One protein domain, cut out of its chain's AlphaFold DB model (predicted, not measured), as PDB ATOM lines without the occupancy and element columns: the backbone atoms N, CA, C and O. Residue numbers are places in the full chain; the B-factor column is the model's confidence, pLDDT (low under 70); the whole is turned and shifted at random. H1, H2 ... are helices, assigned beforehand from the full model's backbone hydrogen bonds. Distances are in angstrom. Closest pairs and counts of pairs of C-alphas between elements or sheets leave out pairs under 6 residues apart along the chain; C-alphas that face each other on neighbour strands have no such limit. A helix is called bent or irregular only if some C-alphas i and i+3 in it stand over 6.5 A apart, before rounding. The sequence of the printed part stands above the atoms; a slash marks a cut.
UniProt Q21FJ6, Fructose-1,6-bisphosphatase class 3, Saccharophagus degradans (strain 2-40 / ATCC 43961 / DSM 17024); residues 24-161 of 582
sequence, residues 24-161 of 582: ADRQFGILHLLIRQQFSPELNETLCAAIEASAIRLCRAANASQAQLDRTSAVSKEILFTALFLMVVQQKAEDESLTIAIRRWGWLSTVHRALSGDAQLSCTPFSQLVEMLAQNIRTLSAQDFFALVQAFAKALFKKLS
ATOM      1  N   ALA A  24     -51.316  19.380  47.970       92.81
ATOM      2  CA  ALA A  24     -52.489  19.048  47.164       92.81
ATOM      3  C   ALA A  24     -52.480  19.762  45.801       92.81
ATOM      4  O   ALA A  24     -52.786  19.145  44.778       92.81
ATOM      5  N   ASP A  25     -52.038  21.025  45.761       90.61
ATOM      6  CA  ASP A  25     -51.845  21.813  44.537       90.61
ATOM      7  C   ASP A  25     -51.009  21.078  43.493       90.61
ATOM      8  O   ASP A  25     -51.264  21.189  42.298       90.61
ATOM      9  N   ARG A  26     -50.009  20.318  43.936       92.79
ATOM     10  CA  ARG A  26     -49.006  19.670  43.084       92.79
ATOM     11  C   ARG A  26     -49.307  18.203  42.830       92.79
ATOM     12  O   ARG A  26     -48.404  17.456  42.448       92.79
ATOM     13  N   GLN A  27     -50.538  17.763  43.106       93.30
ATOM     14  CA  GLN A  27     -50.858  16.336  43.210       93.30
ATOM     15  C   GLN A  27     -49.853  15.632  44.138       93.30
ATOM     16  O   GLN A  27     -49.307  14.583  43.809       93.30
ATOM     17  N   PHE A  28     -49.541  16.283  45.263       94.12
ATOM     18  CA  PHE A  28     -48.595  15.835  46.286       94.12
ATOM     19  C   PHE A  28     -47.179  15.547  45.757       94.12
ATOM     20  O   PHE A  28     -46.496  14.647  46.231       94.12
ATOM     21  N   GLY A  29     -46.731  16.322  44.765       95.21
ATOM     22  CA  GLY A  29     -45.396  16.213  44.172       95.21
ATOM     23  C   GLY A  29     -45.332  15.356  42.906       95.21
ATOM     24  O   GLY A  29     -44.299  15.338  42.245       95.21
ATOM     25  N   ILE A  30     -46.426  14.703  42.499       96.27
ATOM     26  CA  ILE A  30     -46.461  13.923  41.250       96.27
ATOM     27  C   ILE A  30     -46.296  14.832  40.028       96.27
ATOM     28  O   ILE A  30     -45.569  14.480  39.098       96.27
ATOM     29  N   LEU A  31     -46.934  16.009  40.026       95.35
ATOM     30  CA  LEU A  31     -46.765  16.983  38.944       95.35
ATOM     31  C   LEU A  31     -45.306  17.445  38.848       95.35
ATOM     32  O   LEU A  31     -44.742  17.499  37.756       95.35
ATOM     33  N   HIS A  32     -44.691  17.721  39.998       94.30
ATOM     34  CA  HIS A  32     -43.288  18.098  40.097       94.30
ATOM     35  C   HIS A  32     -42.368  17.001  39.531       94.30
ATOM     36  O   HIS A  32     -41.512  17.278  38.689       94.30
ATOM     37  N   LEU A  33     -42.590  15.739  39.923       94.31
ATOM     38  CA  LEU A  33     -41.849  14.585  39.409       94.31
ATOM     39  C   LEU A  33     -41.992  14.439  37.889       94.31
ATOM     40  O   LEU A  33     -40.991  14.231  37.205       94.31
ATOM     41  N   LEU A  34     -43.214  14.568  37.363       94.19
ATOM     42  CA  LEU A  34     -43.487  14.456  35.931       94.19
ATOM     43  C   LEU A  34     -42.706  15.496  35.126       94.19
ATOM     44  O   LEU A  34     -42.036  15.142  34.158       94.19
ATOM     45  N   ILE A  35     -42.772  16.762  35.544       92.97
ATOM     46  CA  ILE A  35     -42.087  17.872  34.872       92.97
ATOM     47  C   ILE A  35     -40.581  17.610  34.837       92.97
ATOM     48  O   ILE A  35     -39.976  17.668  33.769       92.97
ATOM     49  N   ARG A  36     -39.976  17.233  35.969       90.56
ATOM     50  CA  ARG A  36     -38.541  16.911  36.018       90.56
ATOM     51  C   ARG A  36     -38.188  15.720  35.132       90.56
ATOM     52  O   ARG A  36     -37.228  15.783  34.379       90.56
ATOM     53  N   GLN A  37     -38.960  14.636  35.192       87.56
ATOM     54  CA  GLN A  37     -38.699  13.429  34.401       87.56
ATOM     55  C   GLN A  37     -38.803  13.678  32.887       87.56
ATOM     56  O   GLN A  37     -38.165  12.975  32.091       87.56
ATOM     57  N   GLN A  38     -39.647  14.627  32.488       87.74
ATOM     58  CA  GLN A  38     -39.920  14.917  31.089       87.74
ATOM     59  C   GLN A  38     -39.018  16.002  30.502       87.74
ATOM     60  O   GLN A  38     -38.718  15.919  29.316       87.74
ATOM     61  N   PHE A  39     -38.600  16.980  31.307       88.75
ATOM     62  CA  PHE A  39     -37.946  18.190  30.810       88.75
ATOM     63  C   PHE A  39     -36.573  18.484  31.430       88.75
ATOM     64  O   PHE A  39     -35.973  19.490  31.071       88.75
ATOM     65  N   SER A  40     -36.087  17.686  32.384       79.73
ATOM     66  CA  SER A  40     -34.731  17.843  32.930       79.73
ATOM     67  C   SER A  40     -33.748  16.909  32.210       79.73
ATOM     68  O   SER A  40     -34.019  15.704  32.160       79.73
ATOM     69  N   PRO A  41     -32.555  17.396  31.801       77.91
ATOM     70  CA  PRO A  41     -31.967  18.715  32.094       77.91
ATOM     71  C   PRO A  41     -32.256  19.818  31.054       77.91
ATOM     72  O   PRO A  41     -31.676  20.898  31.152       77.91
ATOM     73  N   GLU A  42     -33.090  19.563  30.048       78.60
ATOM     74  CA  GLU A  42     -33.291  20.448  28.893       78.60
ATOM     75  C   GLU A  42     -33.849  21.828  29.274       78.60
ATOM     76  O   GLU A  42     -33.457  22.848  28.702       78.60
ATOM     77  N   LEU A  43     -34.746  21.876  30.261       84.40
ATOM     78  CA  LEU A  43     -35.273  23.101  30.849       84.40
ATOM     79  C   LEU A  43     -34.640  23.341  32.222       84.40
ATOM     80  O   LEU A  43     -34.545  22.443  33.058       84.40
ATOM     81  N   ASN A  44     -34.256  24.593  32.482       87.64
ATOM     82  CA  ASN A  44     -33.760  24.982  33.798       87.64
ATOM     83  C   ASN A  44     -34.868  24.924  34.872       87.64
ATOM     84  O   ASN A  44     -36.066  24.992  34.583       87.64
ATOM     85  N   GLU A  45     -34.457  24.849  36.138       86.35
ATOM     86  CA  GLU A  45     -35.363  24.741  37.292       86.35
ATOM     87  C   GLU A  45     -36.376  25.891  37.375       86.35
ATOM     88  O   GLU A  45     -37.539  25.682  37.723       86.35
ATOM     89  N   THR A  46     -35.969  27.111  37.009       88.50
ATOM     90  CA  THR A  46     -36.851  28.286  37.002       88.50
ATOM     91  C   THR A  46     -38.018  28.105  36.034       88.50
ATOM     92  O   THR A  46     -39.162  28.422  36.371       88.50
ATOM     93  N   LEU A  47     -37.750  27.568  34.846       89.89
ATOM     94  CA  LEU A  47     -38.761  27.335  33.825       89.89
ATOM     95  C   LEU A  47     -39.671  26.158  34.193       89.89
ATOM     96  O   LEU A  47     -40.890  26.278  34.065       89.89
ATOM     97  N   CYS A  48     -39.116  25.072  34.737       90.83
ATOM     98  CA  CYS A  48     -39.893  23.956  35.285       90.83
ATOM     99  C   CYS A  48     -40.871  24.425  36.375       90.83
ATOM    100  O   CYS A  48     -42.065  24.122  36.312       90.83
ATOM    101  N   ALA A  49     -40.402  25.245  37.320       89.27
ATOM    102  CA  ALA A  49     -41.246  25.832  38.360       89.27
ATOM    103  C   ALA A  49     -42.325  26.772  37.786       89.27
ATOM    104  O   ALA A  49     -43.459  26.800  38.274       89.27
ATOM    105  N   ALA A  50     -42.008  27.531  36.729       90.06
ATOM    106  CA  ALA A  50     -42.972  28.399  36.052       90.06
ATOM    107  C   ALA A  50     -44.068  27.604  35.318       90.06
ATOM    108  O   ALA A  50     -45.239  28.008  35.356       90.06
ATOM    109  N   ILE A  51     -43.718  26.474  34.692       92.24
ATOM    110  CA  ILE A  51     -44.666  25.537  34.072       92.24
ATOM    111  C   ILE A  51     -45.580  24.936  35.143       92.24
ATOM    112  O   ILE A  51     -46.802  25.018  35.008       92.24
ATOM    113  N   GLU A  52     -45.010  24.411  36.232       92.43
ATOM    114  CA  GLU A  52     -45.758  23.825  37.352       92.43
ATOM    115  C   GLU A  52     -46.775  24.822  37.924       92.43
ATOM    116  O   GLU A  52     -47.976  24.550  37.972       92.43
ATOM    117  N   ALA A  53     -46.320  26.027  38.277       90.28
ATOM    118  CA  ALA A  53     -47.180  27.066  38.830       90.28
ATOM    119  C   ALA A  53     -48.298  27.488  37.860       90.28
ATOM    120  O   ALA A  53     -49.409  27.806  38.292       90.28
ATOM    121  N   SER A  54     -48.023  27.494  36.553       90.90
ATOM    122  CA  SER A  54     -49.020  27.823  35.529       90.90
ATOM    123  C   SER A  54     -50.060  26.711  35.377       90.90
ATOM    124  O   SER A  54     -51.254  27.009  35.350       90.90
ATOM    125  N   ALA A  55     -49.640  25.443  35.366       92.43
ATOM    126  CA  ALA A  55     -50.539  24.290  35.313       92.43
ATOM    127  C   ALA A  55     -51.510  24.260  36.510       92.43
ATOM    128  O   ALA A  55     -52.714  24.075  36.325       92.43
ATOM    129  N   ILE A  56     -51.012  24.541  37.720       91.06
ATOM    130  CA  ILE A  56     -51.823  24.640  38.947       91.06
ATOM    131  C   ILE A  56     -52.896  25.727  38.815       91.06
ATOM    132  O   ILE A  56     -54.078  25.475  39.062       91.06
ATOM    133  N   ARG A  57     -52.507  26.939  38.393       89.25
ATOM    134  CA  ARG A  57     -53.449  28.057  38.210       89.25
ATOM    135  C   ARG A  57     -54.524  27.732  37.177       89.25
ATOM    136  O   ARG A  57     -55.696  28.017  37.414       89.25
ATOM    137  N   LEU A  58     -54.139  27.116  36.060       89.75
ATOM    138  CA  LEU A  58     -55.061  26.718  34.995       89.75
ATOM    139  C   LEU A  58     -56.080  25.682  35.470       89.75
ATOM    140  O   LEU A  58     -57.268  25.832  35.197       89.75
ATOM    141  N   CYS A  59     -55.647  24.665  36.219       88.63
ATOM    142  CA  CYS A  59     -56.564  23.661  36.756       88.63
ATOM    143  C   CYS A  59     -57.595  24.276  37.720       88.63
ATOM    144  O   CYS A  59     -58.758  23.871  37.725       88.63
ATOM    145  N   ARG A  60     -57.178  25.259  38.527       84.31
ATOM    146  CA  ARG A  60     -58.011  25.901  39.560       84.31
ATOM    147  C   ARG A  60     -58.922  27.005  39.057       84.31
ATOM    148  O   ARG A  60     -59.869  27.374  39.747       84.31
ATOM    149  N   ALA A  61     -58.633  27.562  37.889       80.74
ATOM    150  CA  ALA A  61     -59.456  28.592  37.294       80.74
ATOM    151  C   ALA A  61     -60.890  28.074  37.098       80.74
ATOM    152  O   ALA A  61     -61.146  27.281  36.195       80.74
ATOM    153  N   ALA A  62     -61.834  28.538  37.919       65.13
ATOM    154  CA  ALA A  62     -63.257  28.383  37.622       65.13
ATOM    155  C   ALA A  62     -63.648  29.332  36.477       65.13
ATOM    156  O   ALA A  62     -64.223  28.893  35.489       65.13
ATOM    157  N   ASN A  63     -63.224  30.601  36.591       59.15
ATOM    158  CA  ASN A  63     -63.560  31.714  35.693       59.15
ATOM    159  C   ASN A  63     -62.347  32.612  35.367       59.15
ATOM    160  O   ASN A  63     -62.520  33.797  35.080       59.15
ATOM    161  N   ALA A  64     -61.110  32.110  35.492       54.49
ATOM    162  CA  ALA A  64     -59.954  32.968  35.233       54.49
ATOM    163  C   ALA A  64     -59.917  33.396  33.757       54.49
ATOM    164  O   ALA A  64     -60.240  32.607  32.875       54.49
ATOM    165  N   SER A  65     -59.534  34.643  33.488       59.59
ATOM    166  CA  SER A  65     -59.393  35.164  32.122       59.59
ATOM    167  C   SER A  65     -57.935  35.127  31.661       59.59
ATOM    168  O   SER A  65     -57.016  35.128  32.485       59.59
ATOM    169  N   GLN A  66     -57.699  35.174  30.343       58.90
ATOM    170  CA  GLN A  66     -56.347  35.270  29.770       58.90
ATOM    171  C   GLN A  66     -55.518  36.406  30.400       58.90
ATOM    172  O   GLN A  66     -54.324  36.239  30.637       58.90
ATOM    173  N   ALA A  67     -56.152  37.532  30.744       59.49
ATOM    174  CA  ALA A  67     -55.487  38.671  31.378       59.49
ATOM    175  C   ALA A  67     -54.847  38.326  32.738       59.49
ATOM    176  O   ALA A  67     -53.887  38.978  33.143       59.49
ATOM    177  N   GLN A  68     -55.349  37.311  33.448       58.75
ATOM    178  CA  GLN A  68     -54.754  36.839  34.703       58.75
ATOM    179  C   GLN A  68     -53.545  35.921  34.472       58.75
ATOM    180  O   GLN A  68     -52.613  35.943  35.277       58.75
ATOM    181  N   LEU A  69     -53.518  35.163  33.367       59.47
ATOM    182  CA  LEU A  69     -52.339  34.383  32.973       59.47
ATOM    183  C   LEU A  69     -51.200  35.296  32.519       59.47
ATOM    184  O   LEU A  69     -50.095  35.189  33.048       59.47
ATOM    185  N   ASP A  70     -51.490  36.231  31.610       62.34
ATOM    186  CA  ASP A  70     -50.477  37.086  30.977       62.34
ATOM    187  C   ASP A  70     -49.764  38.000  31.995       62.34
ATOM    188  O   ASP A  70     -48.592  38.324  31.826       62.34
ATOM    189  N   ARG A  71     -50.428  38.376  33.100       55.20
ATOM    190  CA  ARG A  71     -49.825  39.194  34.173       55.20
ATOM    191  C   ARG A  71     -48.859  38.432  35.088       55.20
ATOM    192  O   ARG A  71     -48.186  39.076  35.887       55.20
ATOM    193  N   THR A  72     -48.826  37.095  35.055       52.04
ATOM    194  CA  THR A  72     -48.172  36.300  36.118       52.04
ATOM    195  C   THR A  72     -47.290  35.144  35.645       52.04
ATOM    196  O   THR A  72     -46.557  34.582  36.462       52.04
ATOM    197  N   SER A  73     -47.319  34.754  34.368       60.98
ATOM    198  CA  SER A  73     -46.476  33.659  33.878       60.98
ATOM    199  C   SER A  73     -45.101  34.153  33.417       60.98
ATOM    200  O   SER A  73     -44.992  34.834  32.405       60.98
ATOM    201  N   ALA A  74     -44.035  33.710  34.089       72.76
ATOM    202  CA  ALA A  74     -42.654  33.820  33.597       72.76
ATOM    203  C   ALA A  74     -42.342  32.856  32.423       72.76
ATOM    204  O   ALA A  74     -41.194  32.730  32.011       72.76
ATOM    205  N   VAL A  75     -43.354  32.144  31.912       84.15
ATOM    206  CA  VAL A  75     -43.258  31.165  30.822       84.15
ATOM    207  C   VAL A  75     -44.038  31.669  29.608       84.15
ATOM    208  O   VAL A  75     -45.130  32.218  29.765       84.15
ATOM    209  N   SER A  76     -43.489  31.494  28.403       86.82
ATOM    210  CA  SER A  76     -44.187  31.876  27.171       86.82
ATOM    211  C   SER A  76     -45.391  30.966  26.897       86.82
ATOM    212  O   SER A  76     -45.459  29.829  27.375       86.82
ATOM    213  N   LYS A  77     -46.346  31.457  26.095       86.76
ATOM    214  CA  LYS A  77     -47.555  30.701  25.716       86.76
ATOM    215  C   LYS A  77     -47.196  29.399  25.002       86.76
ATOM    216  O   LYS A  77     -47.799  28.366  25.279       86.76
ATOM    217  N   GLU A  78     -46.188  29.447  24.135       88.03
ATOM    218  CA  GLU A  78     -45.704  28.305  23.365       88.03
ATOM    219  C   GLU A  78     -45.072  27.242  24.264       88.03
ATOM    220  O   GLU A  78     -45.418  26.071  24.143       88.03
ATOM    221  N   ILE A  79     -44.199  27.635  25.199       89.07
ATOM    222  CA  ILE A  79     -43.557  26.685  26.119       89.07
ATOM    223  C   ILE A  79     -44.609  26.040  27.022       89.07
ATOM    224  O   ILE A  79     -44.624  24.822  27.179       89.07
ATOM    225  N   LEU A  80     -45.515  26.843  27.588       90.27
ATOM    226  CA  LEU A  80     -46.557  26.353  28.487       90.27
ATOM    227  C   LEU A  80     -47.480  25.348  27.795       90.27
ATOM    228  O   LEU A  80     -47.735  24.269  28.331       90.27
ATOM    229  N   PHE A  81     -47.979  25.697  26.609       91.88
ATOM    230  CA  PHE A  81     -48.844  24.807  25.851       91.88
ATOM    231  C   PHE A  81     -48.109  23.528  25.455       91.88
ATOM    232  O   PHE A  81     -48.633  22.442  25.687       91.88
ATOM    233  N   THR A  82     -46.898  23.641  24.900       90.67
ATOM    234  CA  THR A  82     -46.124  22.476  24.456       90.67
ATOM    235  C   THR A  82     -45.831  21.550  25.631       90.67
ATOM    236  O   THR A  82     -46.068  20.351  25.527       90.67
ATOM    237  N   ALA A  83     -45.429  22.085  26.787       91.95
ATOM    238  CA  ALA A  83     -45.190  21.279  27.981       91.95
ATOM    239  C   ALA A  83     -46.455  20.538  28.451       91.95
ATOM    240  O   ALA A  83     -46.413  19.330  28.688       91.95
ATOM    241  N   LEU A  84     -47.597  21.231  28.550       92.99
ATOM    242  CA  LEU A  84     -48.876  20.620  28.933       92.99
ATOM    243  C   LEU A  84     -49.328  19.548  27.937       92.99
ATOM    244  O   LEU A  84     -49.755  18.468  28.346       92.99
ATOM    245  N   PHE A  85     -49.212  19.836  26.642       92.75
ATOM    246  CA  PHE A  85     -49.557  18.914  25.570       92.75
ATOM    247  C   PHE A  85     -48.716  17.637  25.643       92.75
ATOM    248  O   PHE A  85     -49.266  16.537  25.679       92.75
ATOM    249  N   LEU A  86     -47.391  17.775  25.744       91.63
ATOM    250  CA  LEU A  86     -46.479  16.639  25.830       91.63
ATOM    251  C   LEU A  86     -46.700  15.816  27.105       91.63
ATOM    252  O   LEU A  86     -46.633  14.590  27.045       91.63
ATOM    253  N   MET A  87     -46.987  16.450  28.248       93.35
ATOM    254  CA  MET A  87     -47.335  15.737  29.484       93.35
ATOM    255  C   MET A  87     -48.636  14.942  29.332       93.35
ATOM    256  O   MET A  87     -48.690  13.774  29.711       93.35
ATOM    257  N   VAL A  88     -49.677  15.541  28.748       92.86
ATOM    258  CA  VAL A  88     -50.968  14.873  28.512       92.86
ATOM    259  C   VAL A  88     -50.817  13.668  27.590       92.86
ATOM    260  O   VAL A  88     -51.324  12.594  27.916       92.86
ATOM    261  N   VAL A  89     -50.084  13.816  26.484       89.99
ATOM    262  CA  VAL A  89     -49.833  12.716  25.546       89.99
ATOM    263  C   VAL A  89     -49.022  11.607  26.215       89.99
ATOM    264  O   VAL A  89     -49.425  10.445  26.183       89.99
ATOM    265  N   GLN A  90     -47.924  11.956  26.894       87.40
ATOM    266  CA  GLN A  90     -47.064  10.986  27.576       87.40
ATOM    267  C   GLN A  90     -47.824  10.202  28.652       87.40
ATOM    268  O   GLN A  90     -47.642   8.992  28.792       87.40
ATOM    269  N   GLN A  91     -48.688  10.881  29.410       89.26
ATOM    270  CA  GLN A  91     -49.499  10.255  30.453       89.26
ATOM    271  C   GLN A  91     -50.757   9.571  29.914       89.26
ATOM    272  O   GLN A  91     -51.476   8.940  30.696       89.26
ATOM    273  N   LYS A  92     -51.034   9.666  28.605       89.23
ATOM    274  CA  LYS A  92     -52.290   9.210  27.994       89.23
ATOM    275  C   LYS A  92     -53.480   9.712  28.817       89.23
ATOM    276  O   LYS A  92     -54.294   8.930  29.315       89.23
ATOM    277  N   ALA A  93     -53.464  11.009  29.118       89.73
ATOM    278  CA  ALA A  93     -54.523  11.647  29.877       89.73
ATOM    279  C   ALA A  93     -55.741  11.815  28.967       89.73
ATOM    280  O   ALA A  93     -55.638  12.358  27.870       89.73
ATOM    281  N   GLU A  94     -56.892  11.345  29.436       86.47
ATOM    282  CA  GLU A  94     -58.140  11.359  28.683       86.47
ATOM    283  C   GLU A  94     -59.190  12.165  29.445       86.47
ATOM    284  O   GLU A  94     -59.393  11.994  30.651       86.47
ATOM    285  N   ASP A  95     -59.865  13.053  28.723       87.97
ATOM    286  CA  ASP A  95     -61.030  13.783  29.200       87.97
ATOM    287  C   ASP A  95     -61.933  14.123  28.010       87.97
ATOM    288  O   ASP A  95     -61.455  14.333  26.890       87.97
ATOM    289  N   GLU A  96     -63.240  14.183  28.242       87.97
ATOM    290  CA  GLU A  96     -64.207  14.527  27.199       87.97
ATOM    291  C   GLU A  96     -63.937  15.933  26.643       87.97
ATOM    292  O   GLU A  96     -63.860  16.121  25.426       87.97
ATOM    293  N   SER A  97     -63.661  16.896  27.529       85.81
ATOM    294  CA  SER A  97     -63.349  18.279  27.151       85.81
ATOM    295  C   SER A  97     -62.058  18.350  26.340       85.81
ATOM    296  O   SER A  97     -61.979  19.069  25.344       85.81
ATOM    297  N   LEU A  98     -61.050  17.567  26.740       88.74
ATOM    298  CA  LEU A  98     -59.780  17.460  26.026       88.74
ATOM    299  C   LEU A  98     -59.978  16.858  24.627       88.74
ATOM    300  O   LEU A  98     -59.435  17.372  23.653       88.74
ATOM    301  N   THR A  99     -60.793  15.810  24.507       88.99
ATOM    302  CA  THR A  99     -61.077  15.144  23.227       88.99
ATOM    303  C   THR A  99     -61.761  16.092  22.244       88.99
ATOM    304  O   THR A  99     -61.367  16.167  21.078       88.99
ATOM    305  N   ILE A 100     -62.755  16.851  22.715       87.94
ATOM    306  CA  ILE A 100     -63.433  17.881  21.917       87.94
ATOM    307  C   ILE A 100     -62.429  18.959  21.486       87.94
ATOM    308  O   ILE A 100     -62.378  19.325  20.311       87.94
ATOM    309  N   ALA A 101     -61.594  19.432  22.414       86.76
ATOM    310  CA  ALA A 101     -60.618  20.482  22.149       86.76
ATOM    311  C   ALA A 101     -59.548  20.060  21.123       86.76
ATOM    312  O   ALA A 101     -59.222  20.838  20.228       86.76
ATOM    313  N   ILE A 102     -59.054  18.817  21.196       88.08
ATOM    314  CA  ILE A 102     -58.089  18.262  20.232       88.08
ATOM    315  C   ILE A 102     -58.719  18.123  18.842       88.08
ATOM    316  O   ILE A 102     -58.090  18.476  17.846       88.08
ATOM    317  N   ARG A 103     -59.966  17.641  18.756       89.07
ATOM    318  CA  ARG A 103     -60.673  17.453  17.475       89.07
ATOM    319  C   ARG A 103     -61.041  18.763  16.787       89.07
ATOM    320  O   ARG A 103     -61.180  18.780  15.568       89.07
ATOM    321  N   ARG A 104     -61.182  19.853  17.545       89.04
ATOM    322  CA  ARG A 104     -61.512  21.179  17.007       89.04
ATOM    323  C   ARG A 104     -60.442  21.720  16.052       89.04
ATOM    324  O   ARG A 104     -60.777  22.486  15.155       89.04
ATOM    325  N   TRP A 105     -59.180  21.320  16.220       87.36
ATOM    326  CA  TRP A 105     -58.054  21.843  15.448       87.36
ATOM    327  C   TRP A 105     -57.331  20.723  14.698       87.36
ATOM    328  O   TRP A 105     -56.680  19.874  15.306       87.36
ATOM    329  N   GLY A 106     -57.396  20.745  13.362       88.26
ATOM    330  CA  GLY A 106     -56.789  19.715  12.510       88.26
ATOM    331  C   GLY A 106     -55.302  19.487  12.805       88.26
ATOM    332  O   GLY A 106     -54.896  18.348  13.023       88.26
ATOM    333  N   TRP A 107     -54.515  20.563  12.924       89.70
ATOM    334  CA  TRP A 107     -53.086  20.493  13.258       89.70
ATOM    335  C   TRP A 107     -52.833  19.789  14.600       89.70
ATOM    336  O   TRP A 107     -51.963  18.924  14.685       89.70
ATOM    337  N   LEU A 108     -53.631  20.092  15.628       91.06
ATOM    338  CA  LEU A 108     -53.482  19.511  16.962       91.06
ATOM    339  C   LEU A 108     -53.840  18.026  16.960       91.06
ATOM    340  O   LEU A 108     -53.128  17.214  17.548       91.06
ATOM    341  N   SER A 109     -54.909  17.660  16.249       89.60
ATOM    342  CA  SER A 109     -55.300  16.263  16.060       89.60
ATOM    343  C   SER A 109     -54.218  15.452  15.333       89.60
ATOM    344  O   SER A 109     -53.979  14.297  15.686       89.60
ATOM    345  N   THR A 110     -53.518  16.059  14.366       89.15
ATOM    346  CA  THR A 110     -52.391  15.442  13.657       89.15
ATOM    347  C   THR A 110     -51.206  15.224  14.593       89.15
ATOM    348  O   THR A 110     -50.724  14.095  14.670       89.15
ATOM    349  N   VAL A 111     -50.780  16.235  15.368       89.64
ATOM    350  CA  VAL A 111     -49.679  16.042  16.337       89.64
ATOM    351  C   VAL A 111     -50.043  14.999  17.386       89.64
ATOM    352  O   VAL A 111     -49.235  14.124  17.693       89.64
ATOM    353  N   HIS A 112     -51.264  15.058  17.920       90.20
ATOM    354  CA  HIS A 112     -51.718  14.114  18.934       90.20
ATOM    355  C   HIS A 112     -51.660  12.672  18.420       90.20
ATOM    356  O   HIS A 112     -51.150  11.797  19.116       90.20
ATOM    357  N   ARG A 113     -52.129  12.413  17.190       88.75
ATOM    358  CA  ARG A 113     -52.055  11.082  16.569       88.75
ATOM    359  C   ARG A 113     -50.617  10.641  16.305       88.75
ATOM    360  O   ARG A 113     -50.279   9.511  16.649       88.75
ATOM    361  N   ALA A 114     -49.776  11.531  15.776       87.31
ATOM    362  CA  ALA A 114     -48.361  11.253  15.532       87.31
ATOM    363  C   ALA A 114     -47.644  10.791  16.812       87.31
ATOM    364  O   ALA A 114     -47.031   9.726  16.830       87.31
ATOM    365  N   LEU A 115     -47.800  11.536  17.913       86.31
ATOM    366  CA  LEU A 115     -47.176  11.197  19.196       86.31
ATOM    367  C   LEU A 115     -47.857  10.034  19.934       86.31
ATOM    368  O   LEU A 115     -47.237   9.411  20.792       86.31
ATOM    369  N   SER A 116     -49.110   9.715  19.603       84.80
ATOM    370  CA  SER A 116     -49.817   8.546  20.149       84.80
ATOM    371  C   SER A 116     -49.475   7.236  19.427       84.80
ATOM    372  O   SER A 116     -49.985   6.186  19.819       84.80
ATOM    373  N   GLY A 117     -48.620   7.273  18.398       81.29
ATOM    374  CA  GLY A 117     -48.170   6.089  17.663       81.29
ATOM    375  C   GLY A 117     -49.001   5.732  16.427       81.29
ATOM    376  O   GLY A 117     -48.999   4.572  16.022       81.29
ATOM    377  N   ASP A 118     -49.710   6.691  15.816       81.34
ATOM    378  CA  ASP A 118     -50.333   6.485  14.500       81.34
ATOM    379  C   ASP A 118     -49.248   6.148  13.460       81.34
ATOM    380  O   ASP A 118     -48.376   6.968  13.163       81.34
ATOM    381  N   ALA A 119     -49.296   4.931  12.911       79.84
ATOM    382  CA  ALA A 119     -48.285   4.404  11.996       79.84
ATOM    383  C   ALA A 119     -48.113   5.240  10.716       79.84
ATOM    384  O   ALA A 119     -47.048   5.192  10.106       79.84
ATOM    385  N   GLN A 120     -49.130   6.010  10.307       79.11
ATOM    386  CA  GLN A 120     -49.041   6.882   9.130       79.11
ATOM    387  C   GLN A 120     -48.298   8.195   9.409       79.11
ATOM    388  O   GLN A 120     -47.842   8.846   8.474       79.11
ATOM    389  N   LEU A 121     -48.189   8.595  10.677       78.05
ATOM    390  CA  LEU A 121     -47.618   9.879  11.097       78.05
ATOM    391  C   LEU A 121     -46.336   9.726  11.926       78.05
ATOM    392  O   LEU A 121     -45.629  10.713  12.138       78.05
ATOM    393  N   SER A 122     -46.019   8.508  12.371       71.81
ATOM    394  CA  SER A 122     -44.885   8.187  13.246       71.81
ATOM    395  C   SER A 122     -43.509   8.490  12.642       71.81
ATOM    396  O   SER A 122     -42.534   8.594  13.380       71.81
ATOM    397  N   CYS A 123     -43.418   8.665  11.319       78.95
ATOM    398  CA  CYS A 123     -42.193   9.069  10.627       78.95
ATOM    399  C   CYS A 123     -41.898  10.577  10.709       78.95
ATOM    400  O   CYS A 123     -40.815  11.000  10.306       78.95
ATOM    401  N   THR A 124     -42.831  11.392  11.220       83.15
ATOM    402  CA  THR A 124     -42.630  12.842  11.350       83.15
ATOM    403  C   THR A 124     -41.609  13.131  12.458       83.15
ATOM    404  O   THR A 124     -41.835  12.716  13.598       83.15
ATOM    405  N   PRO A 125     -40.506  13.854  12.179       86.43
ATOM    406  CA  PRO A 125     -39.528  14.216  13.201       86.43
ATOM    407  C   PRO A 125     -40.165  14.993  14.357       86.43
ATOM    408  O   PRO A 125     -40.976  15.896  14.138       86.43
ATOM    409  N   PHE A 126     -39.764  14.682  15.591       84.82
ATOM    410  CA  PHE A 126     -40.320  15.327  16.782       84.82
ATOM    411  C   PHE A 126     -40.150  16.856  16.772       84.82
ATOM    412  O   PHE A 126     -41.101  17.578  17.069       84.82
ATOM    413  N   SER A 127     -38.996  17.350  16.318       85.57
ATOM    414  CA  SER A 127     -38.731  18.784  16.171       85.57
ATOM    415  C   SER A 127     -39.743  19.487  15.259       85.57
ATOM    416  O   SER A 127     -40.226  20.565  15.596       85.57
ATOM    417  N   GLN A 128     -40.151  18.852  14.153       88.48
ATOM    418  CA  GLN A 128     -41.179  19.392  13.253       88.48
ATOM    419  C   GLN A 128     -42.559  19.421  13.915       88.48
ATOM    420  O   GLN A 128     -43.331  20.355  13.708       88.48
ATOM    421  N   LEU A 129     -42.879  18.413  14.733       88.40
ATOM    422  CA  LEU A 129     -44.124  18.397  15.496       88.40
ATOM    423  C   LEU A 129     -44.160  19.545  16.511       88.40
ATOM    424  O   LEU A 129     -45.161  20.255  16.579       88.40
ATOM    425  N   VAL A 130     -43.073  19.761  17.258       86.57
ATOM    426  CA  VAL A 130     -42.947  20.869  18.222       86.57
ATOM    427  C   VAL A 130     -43.026  22.226  17.526       86.57
ATOM    428  O   VAL A 130     -43.738  23.112  18.001       86.57
ATOM    429  N   GLU A 131     -42.362  22.386  16.382       87.80
ATOM    430  CA  GLU A 131     -42.433  23.607  15.578       87.80
ATOM    431  C   GLU A 131     -43.860  23.867  15.073       87.80
ATOM    432  O   GLU A 131     -44.366  24.988  15.189       87.80
ATOM    433  N   MET A 132     -44.565  22.823  14.623       88.95
ATOM    434  CA  MET A 132     -45.965  22.926  14.213       88.95
ATOM    435  C   MET A 132     -46.880  23.325  15.378       88.95
ATOM    436  O   MET A 132     -47.797  24.125  15.173       88.95
ATOM    437  N   LEU A 133     -46.647  22.820  16.597       89.65
ATOM    438  CA  LEU A 133     -47.358  23.305  17.784       89.65
ATOM    439  C   LEU A 133     -47.060  24.799  17.989       89.65
ATOM    440  O   LEU A 133     -47.986  25.608  17.998       89.65
ATOM    441  N   ALA A 134     -45.782  25.179  18.083       86.79
ATOM    442  CA  ALA A 134     -45.345  26.549  18.356       86.79
ATOM    443  C   ALA A 134     -45.909  27.573  17.355       86.79
ATOM    444  O   ALA A 134     -46.385  28.635  17.760       86.79
ATOM    445  N   GLN A 135     -45.903  27.254  16.057       88.41
ATOM    446  CA  GLN A 135     -46.414  28.138  15.011       88.41
ATOM    447  C   GLN A 135     -47.938  28.299  15.080       88.41
ATOM    448  O   GLN A 135     -48.438  29.419  14.978       88.41
ATOM    449  N   ASN A 136     -48.681  27.207  15.284       90.73
ATOM    450  CA  ASN A 136     -50.144  27.252  15.293       90.73
ATOM    451  C   ASN A 136     -50.723  27.816  16.597       90.73
ATOM    452  O   ASN A 136     -51.776  28.441  16.572       90.73
ATOM    453  N   ILE A 137     -50.036  27.678  17.734       88.24
ATOM    454  CA  ILE A 137     -50.470  28.302  18.998       88.24
ATOM    455  C   ILE A 137     -50.572  29.824  18.856       88.24
ATOM    456  O   ILE A 137     -51.485  30.432  19.413       88.24
ATOM    457  N   ARG A 138     -49.670  30.444  18.083       85.26
ATOM    458  CA  ARG A 138     -49.653  31.899  17.854       85.26
ATOM    459  C   ARG A 138     -50.858  32.407  17.065       85.26
ATOM    460  O   ARG A 138     -51.147  33.597  17.127       85.26
ATOM    461  N   THR A 139     -51.544  31.534  16.326       87.76
ATOM    462  CA  THR A 139     -52.724  31.904  15.531       87.76
ATOM    463  C   THR A 139     -54.025  31.784  16.323       87.76
ATOM    464  O   THR A 139     -55.060  32.279  15.875       87.76
ATOM    465  N   LEU A 140     -53.991  31.161  17.506       87.72
ATOM    466  CA  LEU A 140     -55.162  31.021  18.362       87.72
ATOM    467  C   LEU A 140     -55.571  32.363  18.968       87.72
ATOM    468  O   LEU A 140     -54.742  33.149  19.432       87.72
ATOM    469  N   SER A 141     -56.885  32.585  19.051       87.82
ATOM    470  CA  SER A 141     -57.421  33.673  19.863       87.82
ATOM    471  C   SER A 141     -57.030  33.475  21.333       87.82
ATOM    472  O   SER A 141     -56.854  32.349  21.804       87.82
ATOM    473  N   ALA A 142     -56.943  34.568  22.094       84.97
ATOM    474  CA  ALA A 142     -56.696  34.510  23.536       84.97
ATOM    475  C   ALA A 142     -57.685  33.584  24.271       84.97
ATOM    476  O   ALA A 142     -57.300  32.865  25.191       84.97
ATOM    477  N   GLN A 143     -58.952  33.587  23.846       86.07
ATOM    478  CA  GLN A 143     -60.006  32.760  24.425       86.07
ATOM    479  C   GLN A 143     -59.824  31.277  24.084       86.07
ATOM    480  O   GLN A 143     -59.950  30.431  24.971       86.07
ATOM    481  N   ASP A 144     -59.501  30.956  22.828       88.38
ATOM    482  CA  ASP A 144     -59.279  29.572  22.404       88.38
ATOM    483  C   ASP A 144     -58.010  28.993  23.025       88.38
ATOM    484  O   ASP A 144     -58.039  27.862  23.505       88.38
ATOM    485  N   PHE A 145     -56.924  29.772  23.078       88.38
ATOM    486  CA  PHE A 145     -55.700  29.382  23.776       88.38
ATOM    487  C   PHE A 145     -55.999  29.036  25.234       88.38
ATOM    488  O   PHE A 145     -55.642  27.948  25.683       88.38
ATOM    489  N   PHE A 146     -56.699  29.926  25.951       86.18
ATOM    490  CA  PHE A 146     -57.057  29.723  27.352       86.18
ATOM    491  C   PHE A 146     -57.883  28.451  27.561       86.18
ATOM    492  O   PHE A 146     -57.509  27.597  28.366       86.18
ATOM    493  N   ALA A 147     -58.989  28.315  26.823       86.97
ATOM    494  CA  ALA A 147     -59.878  27.161  26.927       86.97
ATOM    495  C   ALA A 147     -59.120  25.852  26.669       86.97
ATOM    496  O   ALA A 147     -59.333  24.853  27.360       86.97
ATOM    497  N   LEU A 148     -58.188  25.878  25.715       90.30
ATOM    498  CA  LEU A 148     -57.353  24.743  25.370       90.30
ATOM    499  C   LEU A 148     -56.383  24.392  26.507       90.30
ATOM    500  O   LEU A 148     -56.465  23.285  27.034       90.30
ATOM    501  N   VAL A 149     -55.518  25.312  26.957       90.65
ATOM    502  CA  VAL A 149     -54.554  25.012  28.040       90.65
ATOM    503  C   VAL A 149     -55.243  24.638  29.354       90.65
ATOM    504  O   VAL A 149     -54.730  23.811  30.106       90.65
ATOM    505  N   GLN A 150     -56.434  25.181  29.614       89.34
ATOM    506  CA  GLN A 150     -57.253  24.798  30.757       89.34
ATOM    507  C   GLN A 150     -57.768  23.356  30.632       89.34
ATOM    508  O   GLN A 150     -57.721  22.613  31.615       89.34
ATOM    509  N   ALA A 151     -58.221  22.934  29.446       91.52
ATOM    510  CA  ALA A 151     -58.624  21.551  29.193       91.52
ATOM    511  C   ALA A 151     -57.446  20.577  29.374       91.52
ATOM    512  O   ALA A 151     -57.604  19.554  30.041       91.52
ATOM    513  N   PHE A 152     -56.253  20.928  28.876       93.66
ATOM    514  CA  PHE A 152     -55.030  20.146  29.100       93.66
ATOM    515  C   PHE A 152     -54.679  20.041  30.587       93.66
ATOM    516  O   PHE A 152     -54.455  18.939  31.085       93.66
ATOM    517  N   ALA A 153     -54.675  21.161  31.316       92.60
ATOM    518  CA  ALA A 153     -54.368  21.166  32.743       92.60
ATOM    519  C   ALA A 153     -55.367  20.320  33.551       92.60
ATOM    520  O   ALA A 153     -54.952  19.499  34.364       92.60
ATOM    521  N   LYS A 154     -56.677  20.454  33.300       92.60
ATOM    522  CA  LYS A 154     -57.714  19.664  33.987       92.60
ATOM    523  C   LYS A 154     -57.594  18.168  33.689       92.60
ATOM    524  O   LYS A 154     -57.657  17.363  34.618       92.60
ATOM    525  N   ALA A 155     -57.380  17.795  32.425       93.59
ATOM    526  CA  ALA A 155     -57.182  16.400  32.036       93.59
ATOM    527  C   ALA A 155     -55.924  15.803  32.685       93.59
ATOM    528  O   ALA A 155     -55.965  14.691  33.214       93.59
ATOM    529  N   LEU A 156     -54.827  16.567  32.712       94.12
ATOM    530  CA  LEU A 156     -53.588  16.167  33.371       94.12
ATOM    531  C   LEU A 156     -53.801  15.951  34.874       94.12
ATOM    532  O   LEU A 156     -53.457  14.896  35.392       94.12
ATOM    533  N   PHE A 157     -54.418  16.902  35.577       92.94
ATOM    534  CA  PHE A 157     -54.663  16.793  37.019       92.94
ATOM    535  C   PHE A 157     -55.589  15.624  37.364       92.94
ATOM    536  O   PHE A 157     -55.315  14.880  38.301       92.94
ATOM    537  N   LYS A 158     -56.641  15.404  36.567       91.99
ATOM    538  CA  LYS A 158     -57.514  14.231  36.694       91.99
ATOM    539  C   LYS A 158     -56.731  12.928  36.532       91.99
ATOM    540  O   LYS A 158     -56.930  12.001  37.312       91.99
ATOM    541  N   LYS A 159     -55.815  12.863  35.557       92.33
ATOM    542  CA  LYS A 159     -54.957  11.694  35.325       92.33
ATOM    543  C   LYS A 159     -53.945  11.463  36.450       92.33
ATOM    544  O   LYS A 159     -53.644  10.314  36.759       92.33
ATOM    545  N   LEU A 160     -53.425  12.538  37.036       93.66
ATOM    546  CA  LEU A 160     -52.424  12.499  38.103       93.66
ATOM    547  C   LEU A 160     -53.024  12.357  39.510       93.66
ATOM    548  O   LEU A 160     -52.262  12.347  40.472       93.66
ATOM    549  N   SER A 161     -54.349  12.225  39.643       92.35
ATOM    550  CA  SER A 161     -55.020  12.052  40.934       92.35
ATOM    551  C   SER A 161     -54.574  10.748  41.618       92.35
ATOM    552  O   SER A 161     -54.900   9.664  41.123       92.35
TER     553      SER A 161
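What this domain is: This is residues 24 to 161 of the 582 residues of the protein "Fructose-1,6-bisphosphatase class 3" of Saccharophagus degradans (strain 2-40 / ATCC 43961 / DSM 17024) (UniProt Q21FJ6). Two helices lie side by side in the middle of a rounded body, H4 and the longer H8, and the others pack round this pair. H2 crosses both on one side, with H1 next to it; the hairpin of H6 and H7 covers H4 on the other side through H7, H5 packs on H8, and short H3 lies by the first residues of H8. The printed part has 138 residues with eight named helices, H1 to H8 in order along the chain, and no named strand: the class is all helix, its packing mostly crossed. It is compact, with a radius of gyration of the C-alphas of 14.1 A and spans of 39 by 32 by 26 A.

Where its parts are: H1 is residues 27 to 39, 18.0 A long, beginning at C-alpha 27 (-50.858, 16.336, 43.210); it is irregular, with C-alphas 28 and 31 at 7.7 A. H2 is residues 45 to 60, 22.8 A, and H3 is residues 66 to 70. H4 is residues 77 to 90, 19.8 A, from C-alpha 77 (-47.555, 30.701, 25.716). H5 is residues 96 to 104, H6 106 to 115 and H7 126 to 137, 16.6 A. H8, residues 142 to 159, is 25.7 A long and ends at C-alpha 159 (-54.957, 11.694, 35.325).

How they stand to each other: H4 and H8 are the hub, touching four helices each. They touch each other at a shallow tilt of 32 degrees, the same way, with the C-alphas of Val 88 and Leu 156 closest at 5.7 A. H2 is about perpendicular to H8, at 87 degrees, and touches it with residues 55 to 59 alone, Cys 59 to Lys 154 at 5.0 A between C-alphas. H2 touches H4 too, the C-alphas of Ile 51 and Leu 80 being closest at 6.0 A. H1 touches H2 at a steep tilt of 47 degrees, closest at the C-alphas of Ile 35 and Cys 48, 6.5 A. H3 only just touches H8, with 3 pairs of C-alphas within 8 A, the closest those of Gln 66 and Phe 146 at 6.1 A. H7 touches H4, C-alphas of Glu 78 and Ala 134 closest at 5.3 A. H6 and H7 form a helical hairpin at 26 degrees, C-alphas of Val 111 and Leu 129 closest at 6.1 A. H5 touches H8, C-alphas of Leu 98 and Ala 151 closest at 5.3 A, and touches H6 only at the corner. H1 and H7 are apart. Every O i to N i+4 pair is within hydrogen-bond range in H2 to H8; in H1, 7 of 9.

The domain as a whole: The C-alphas farthest apart are those of Arg 71 and Ala 119, 41.3 A. The printed part has no cut and no long link. Mean pLDDT of the printed part is 85.9; residues 62 to 73 are under 70.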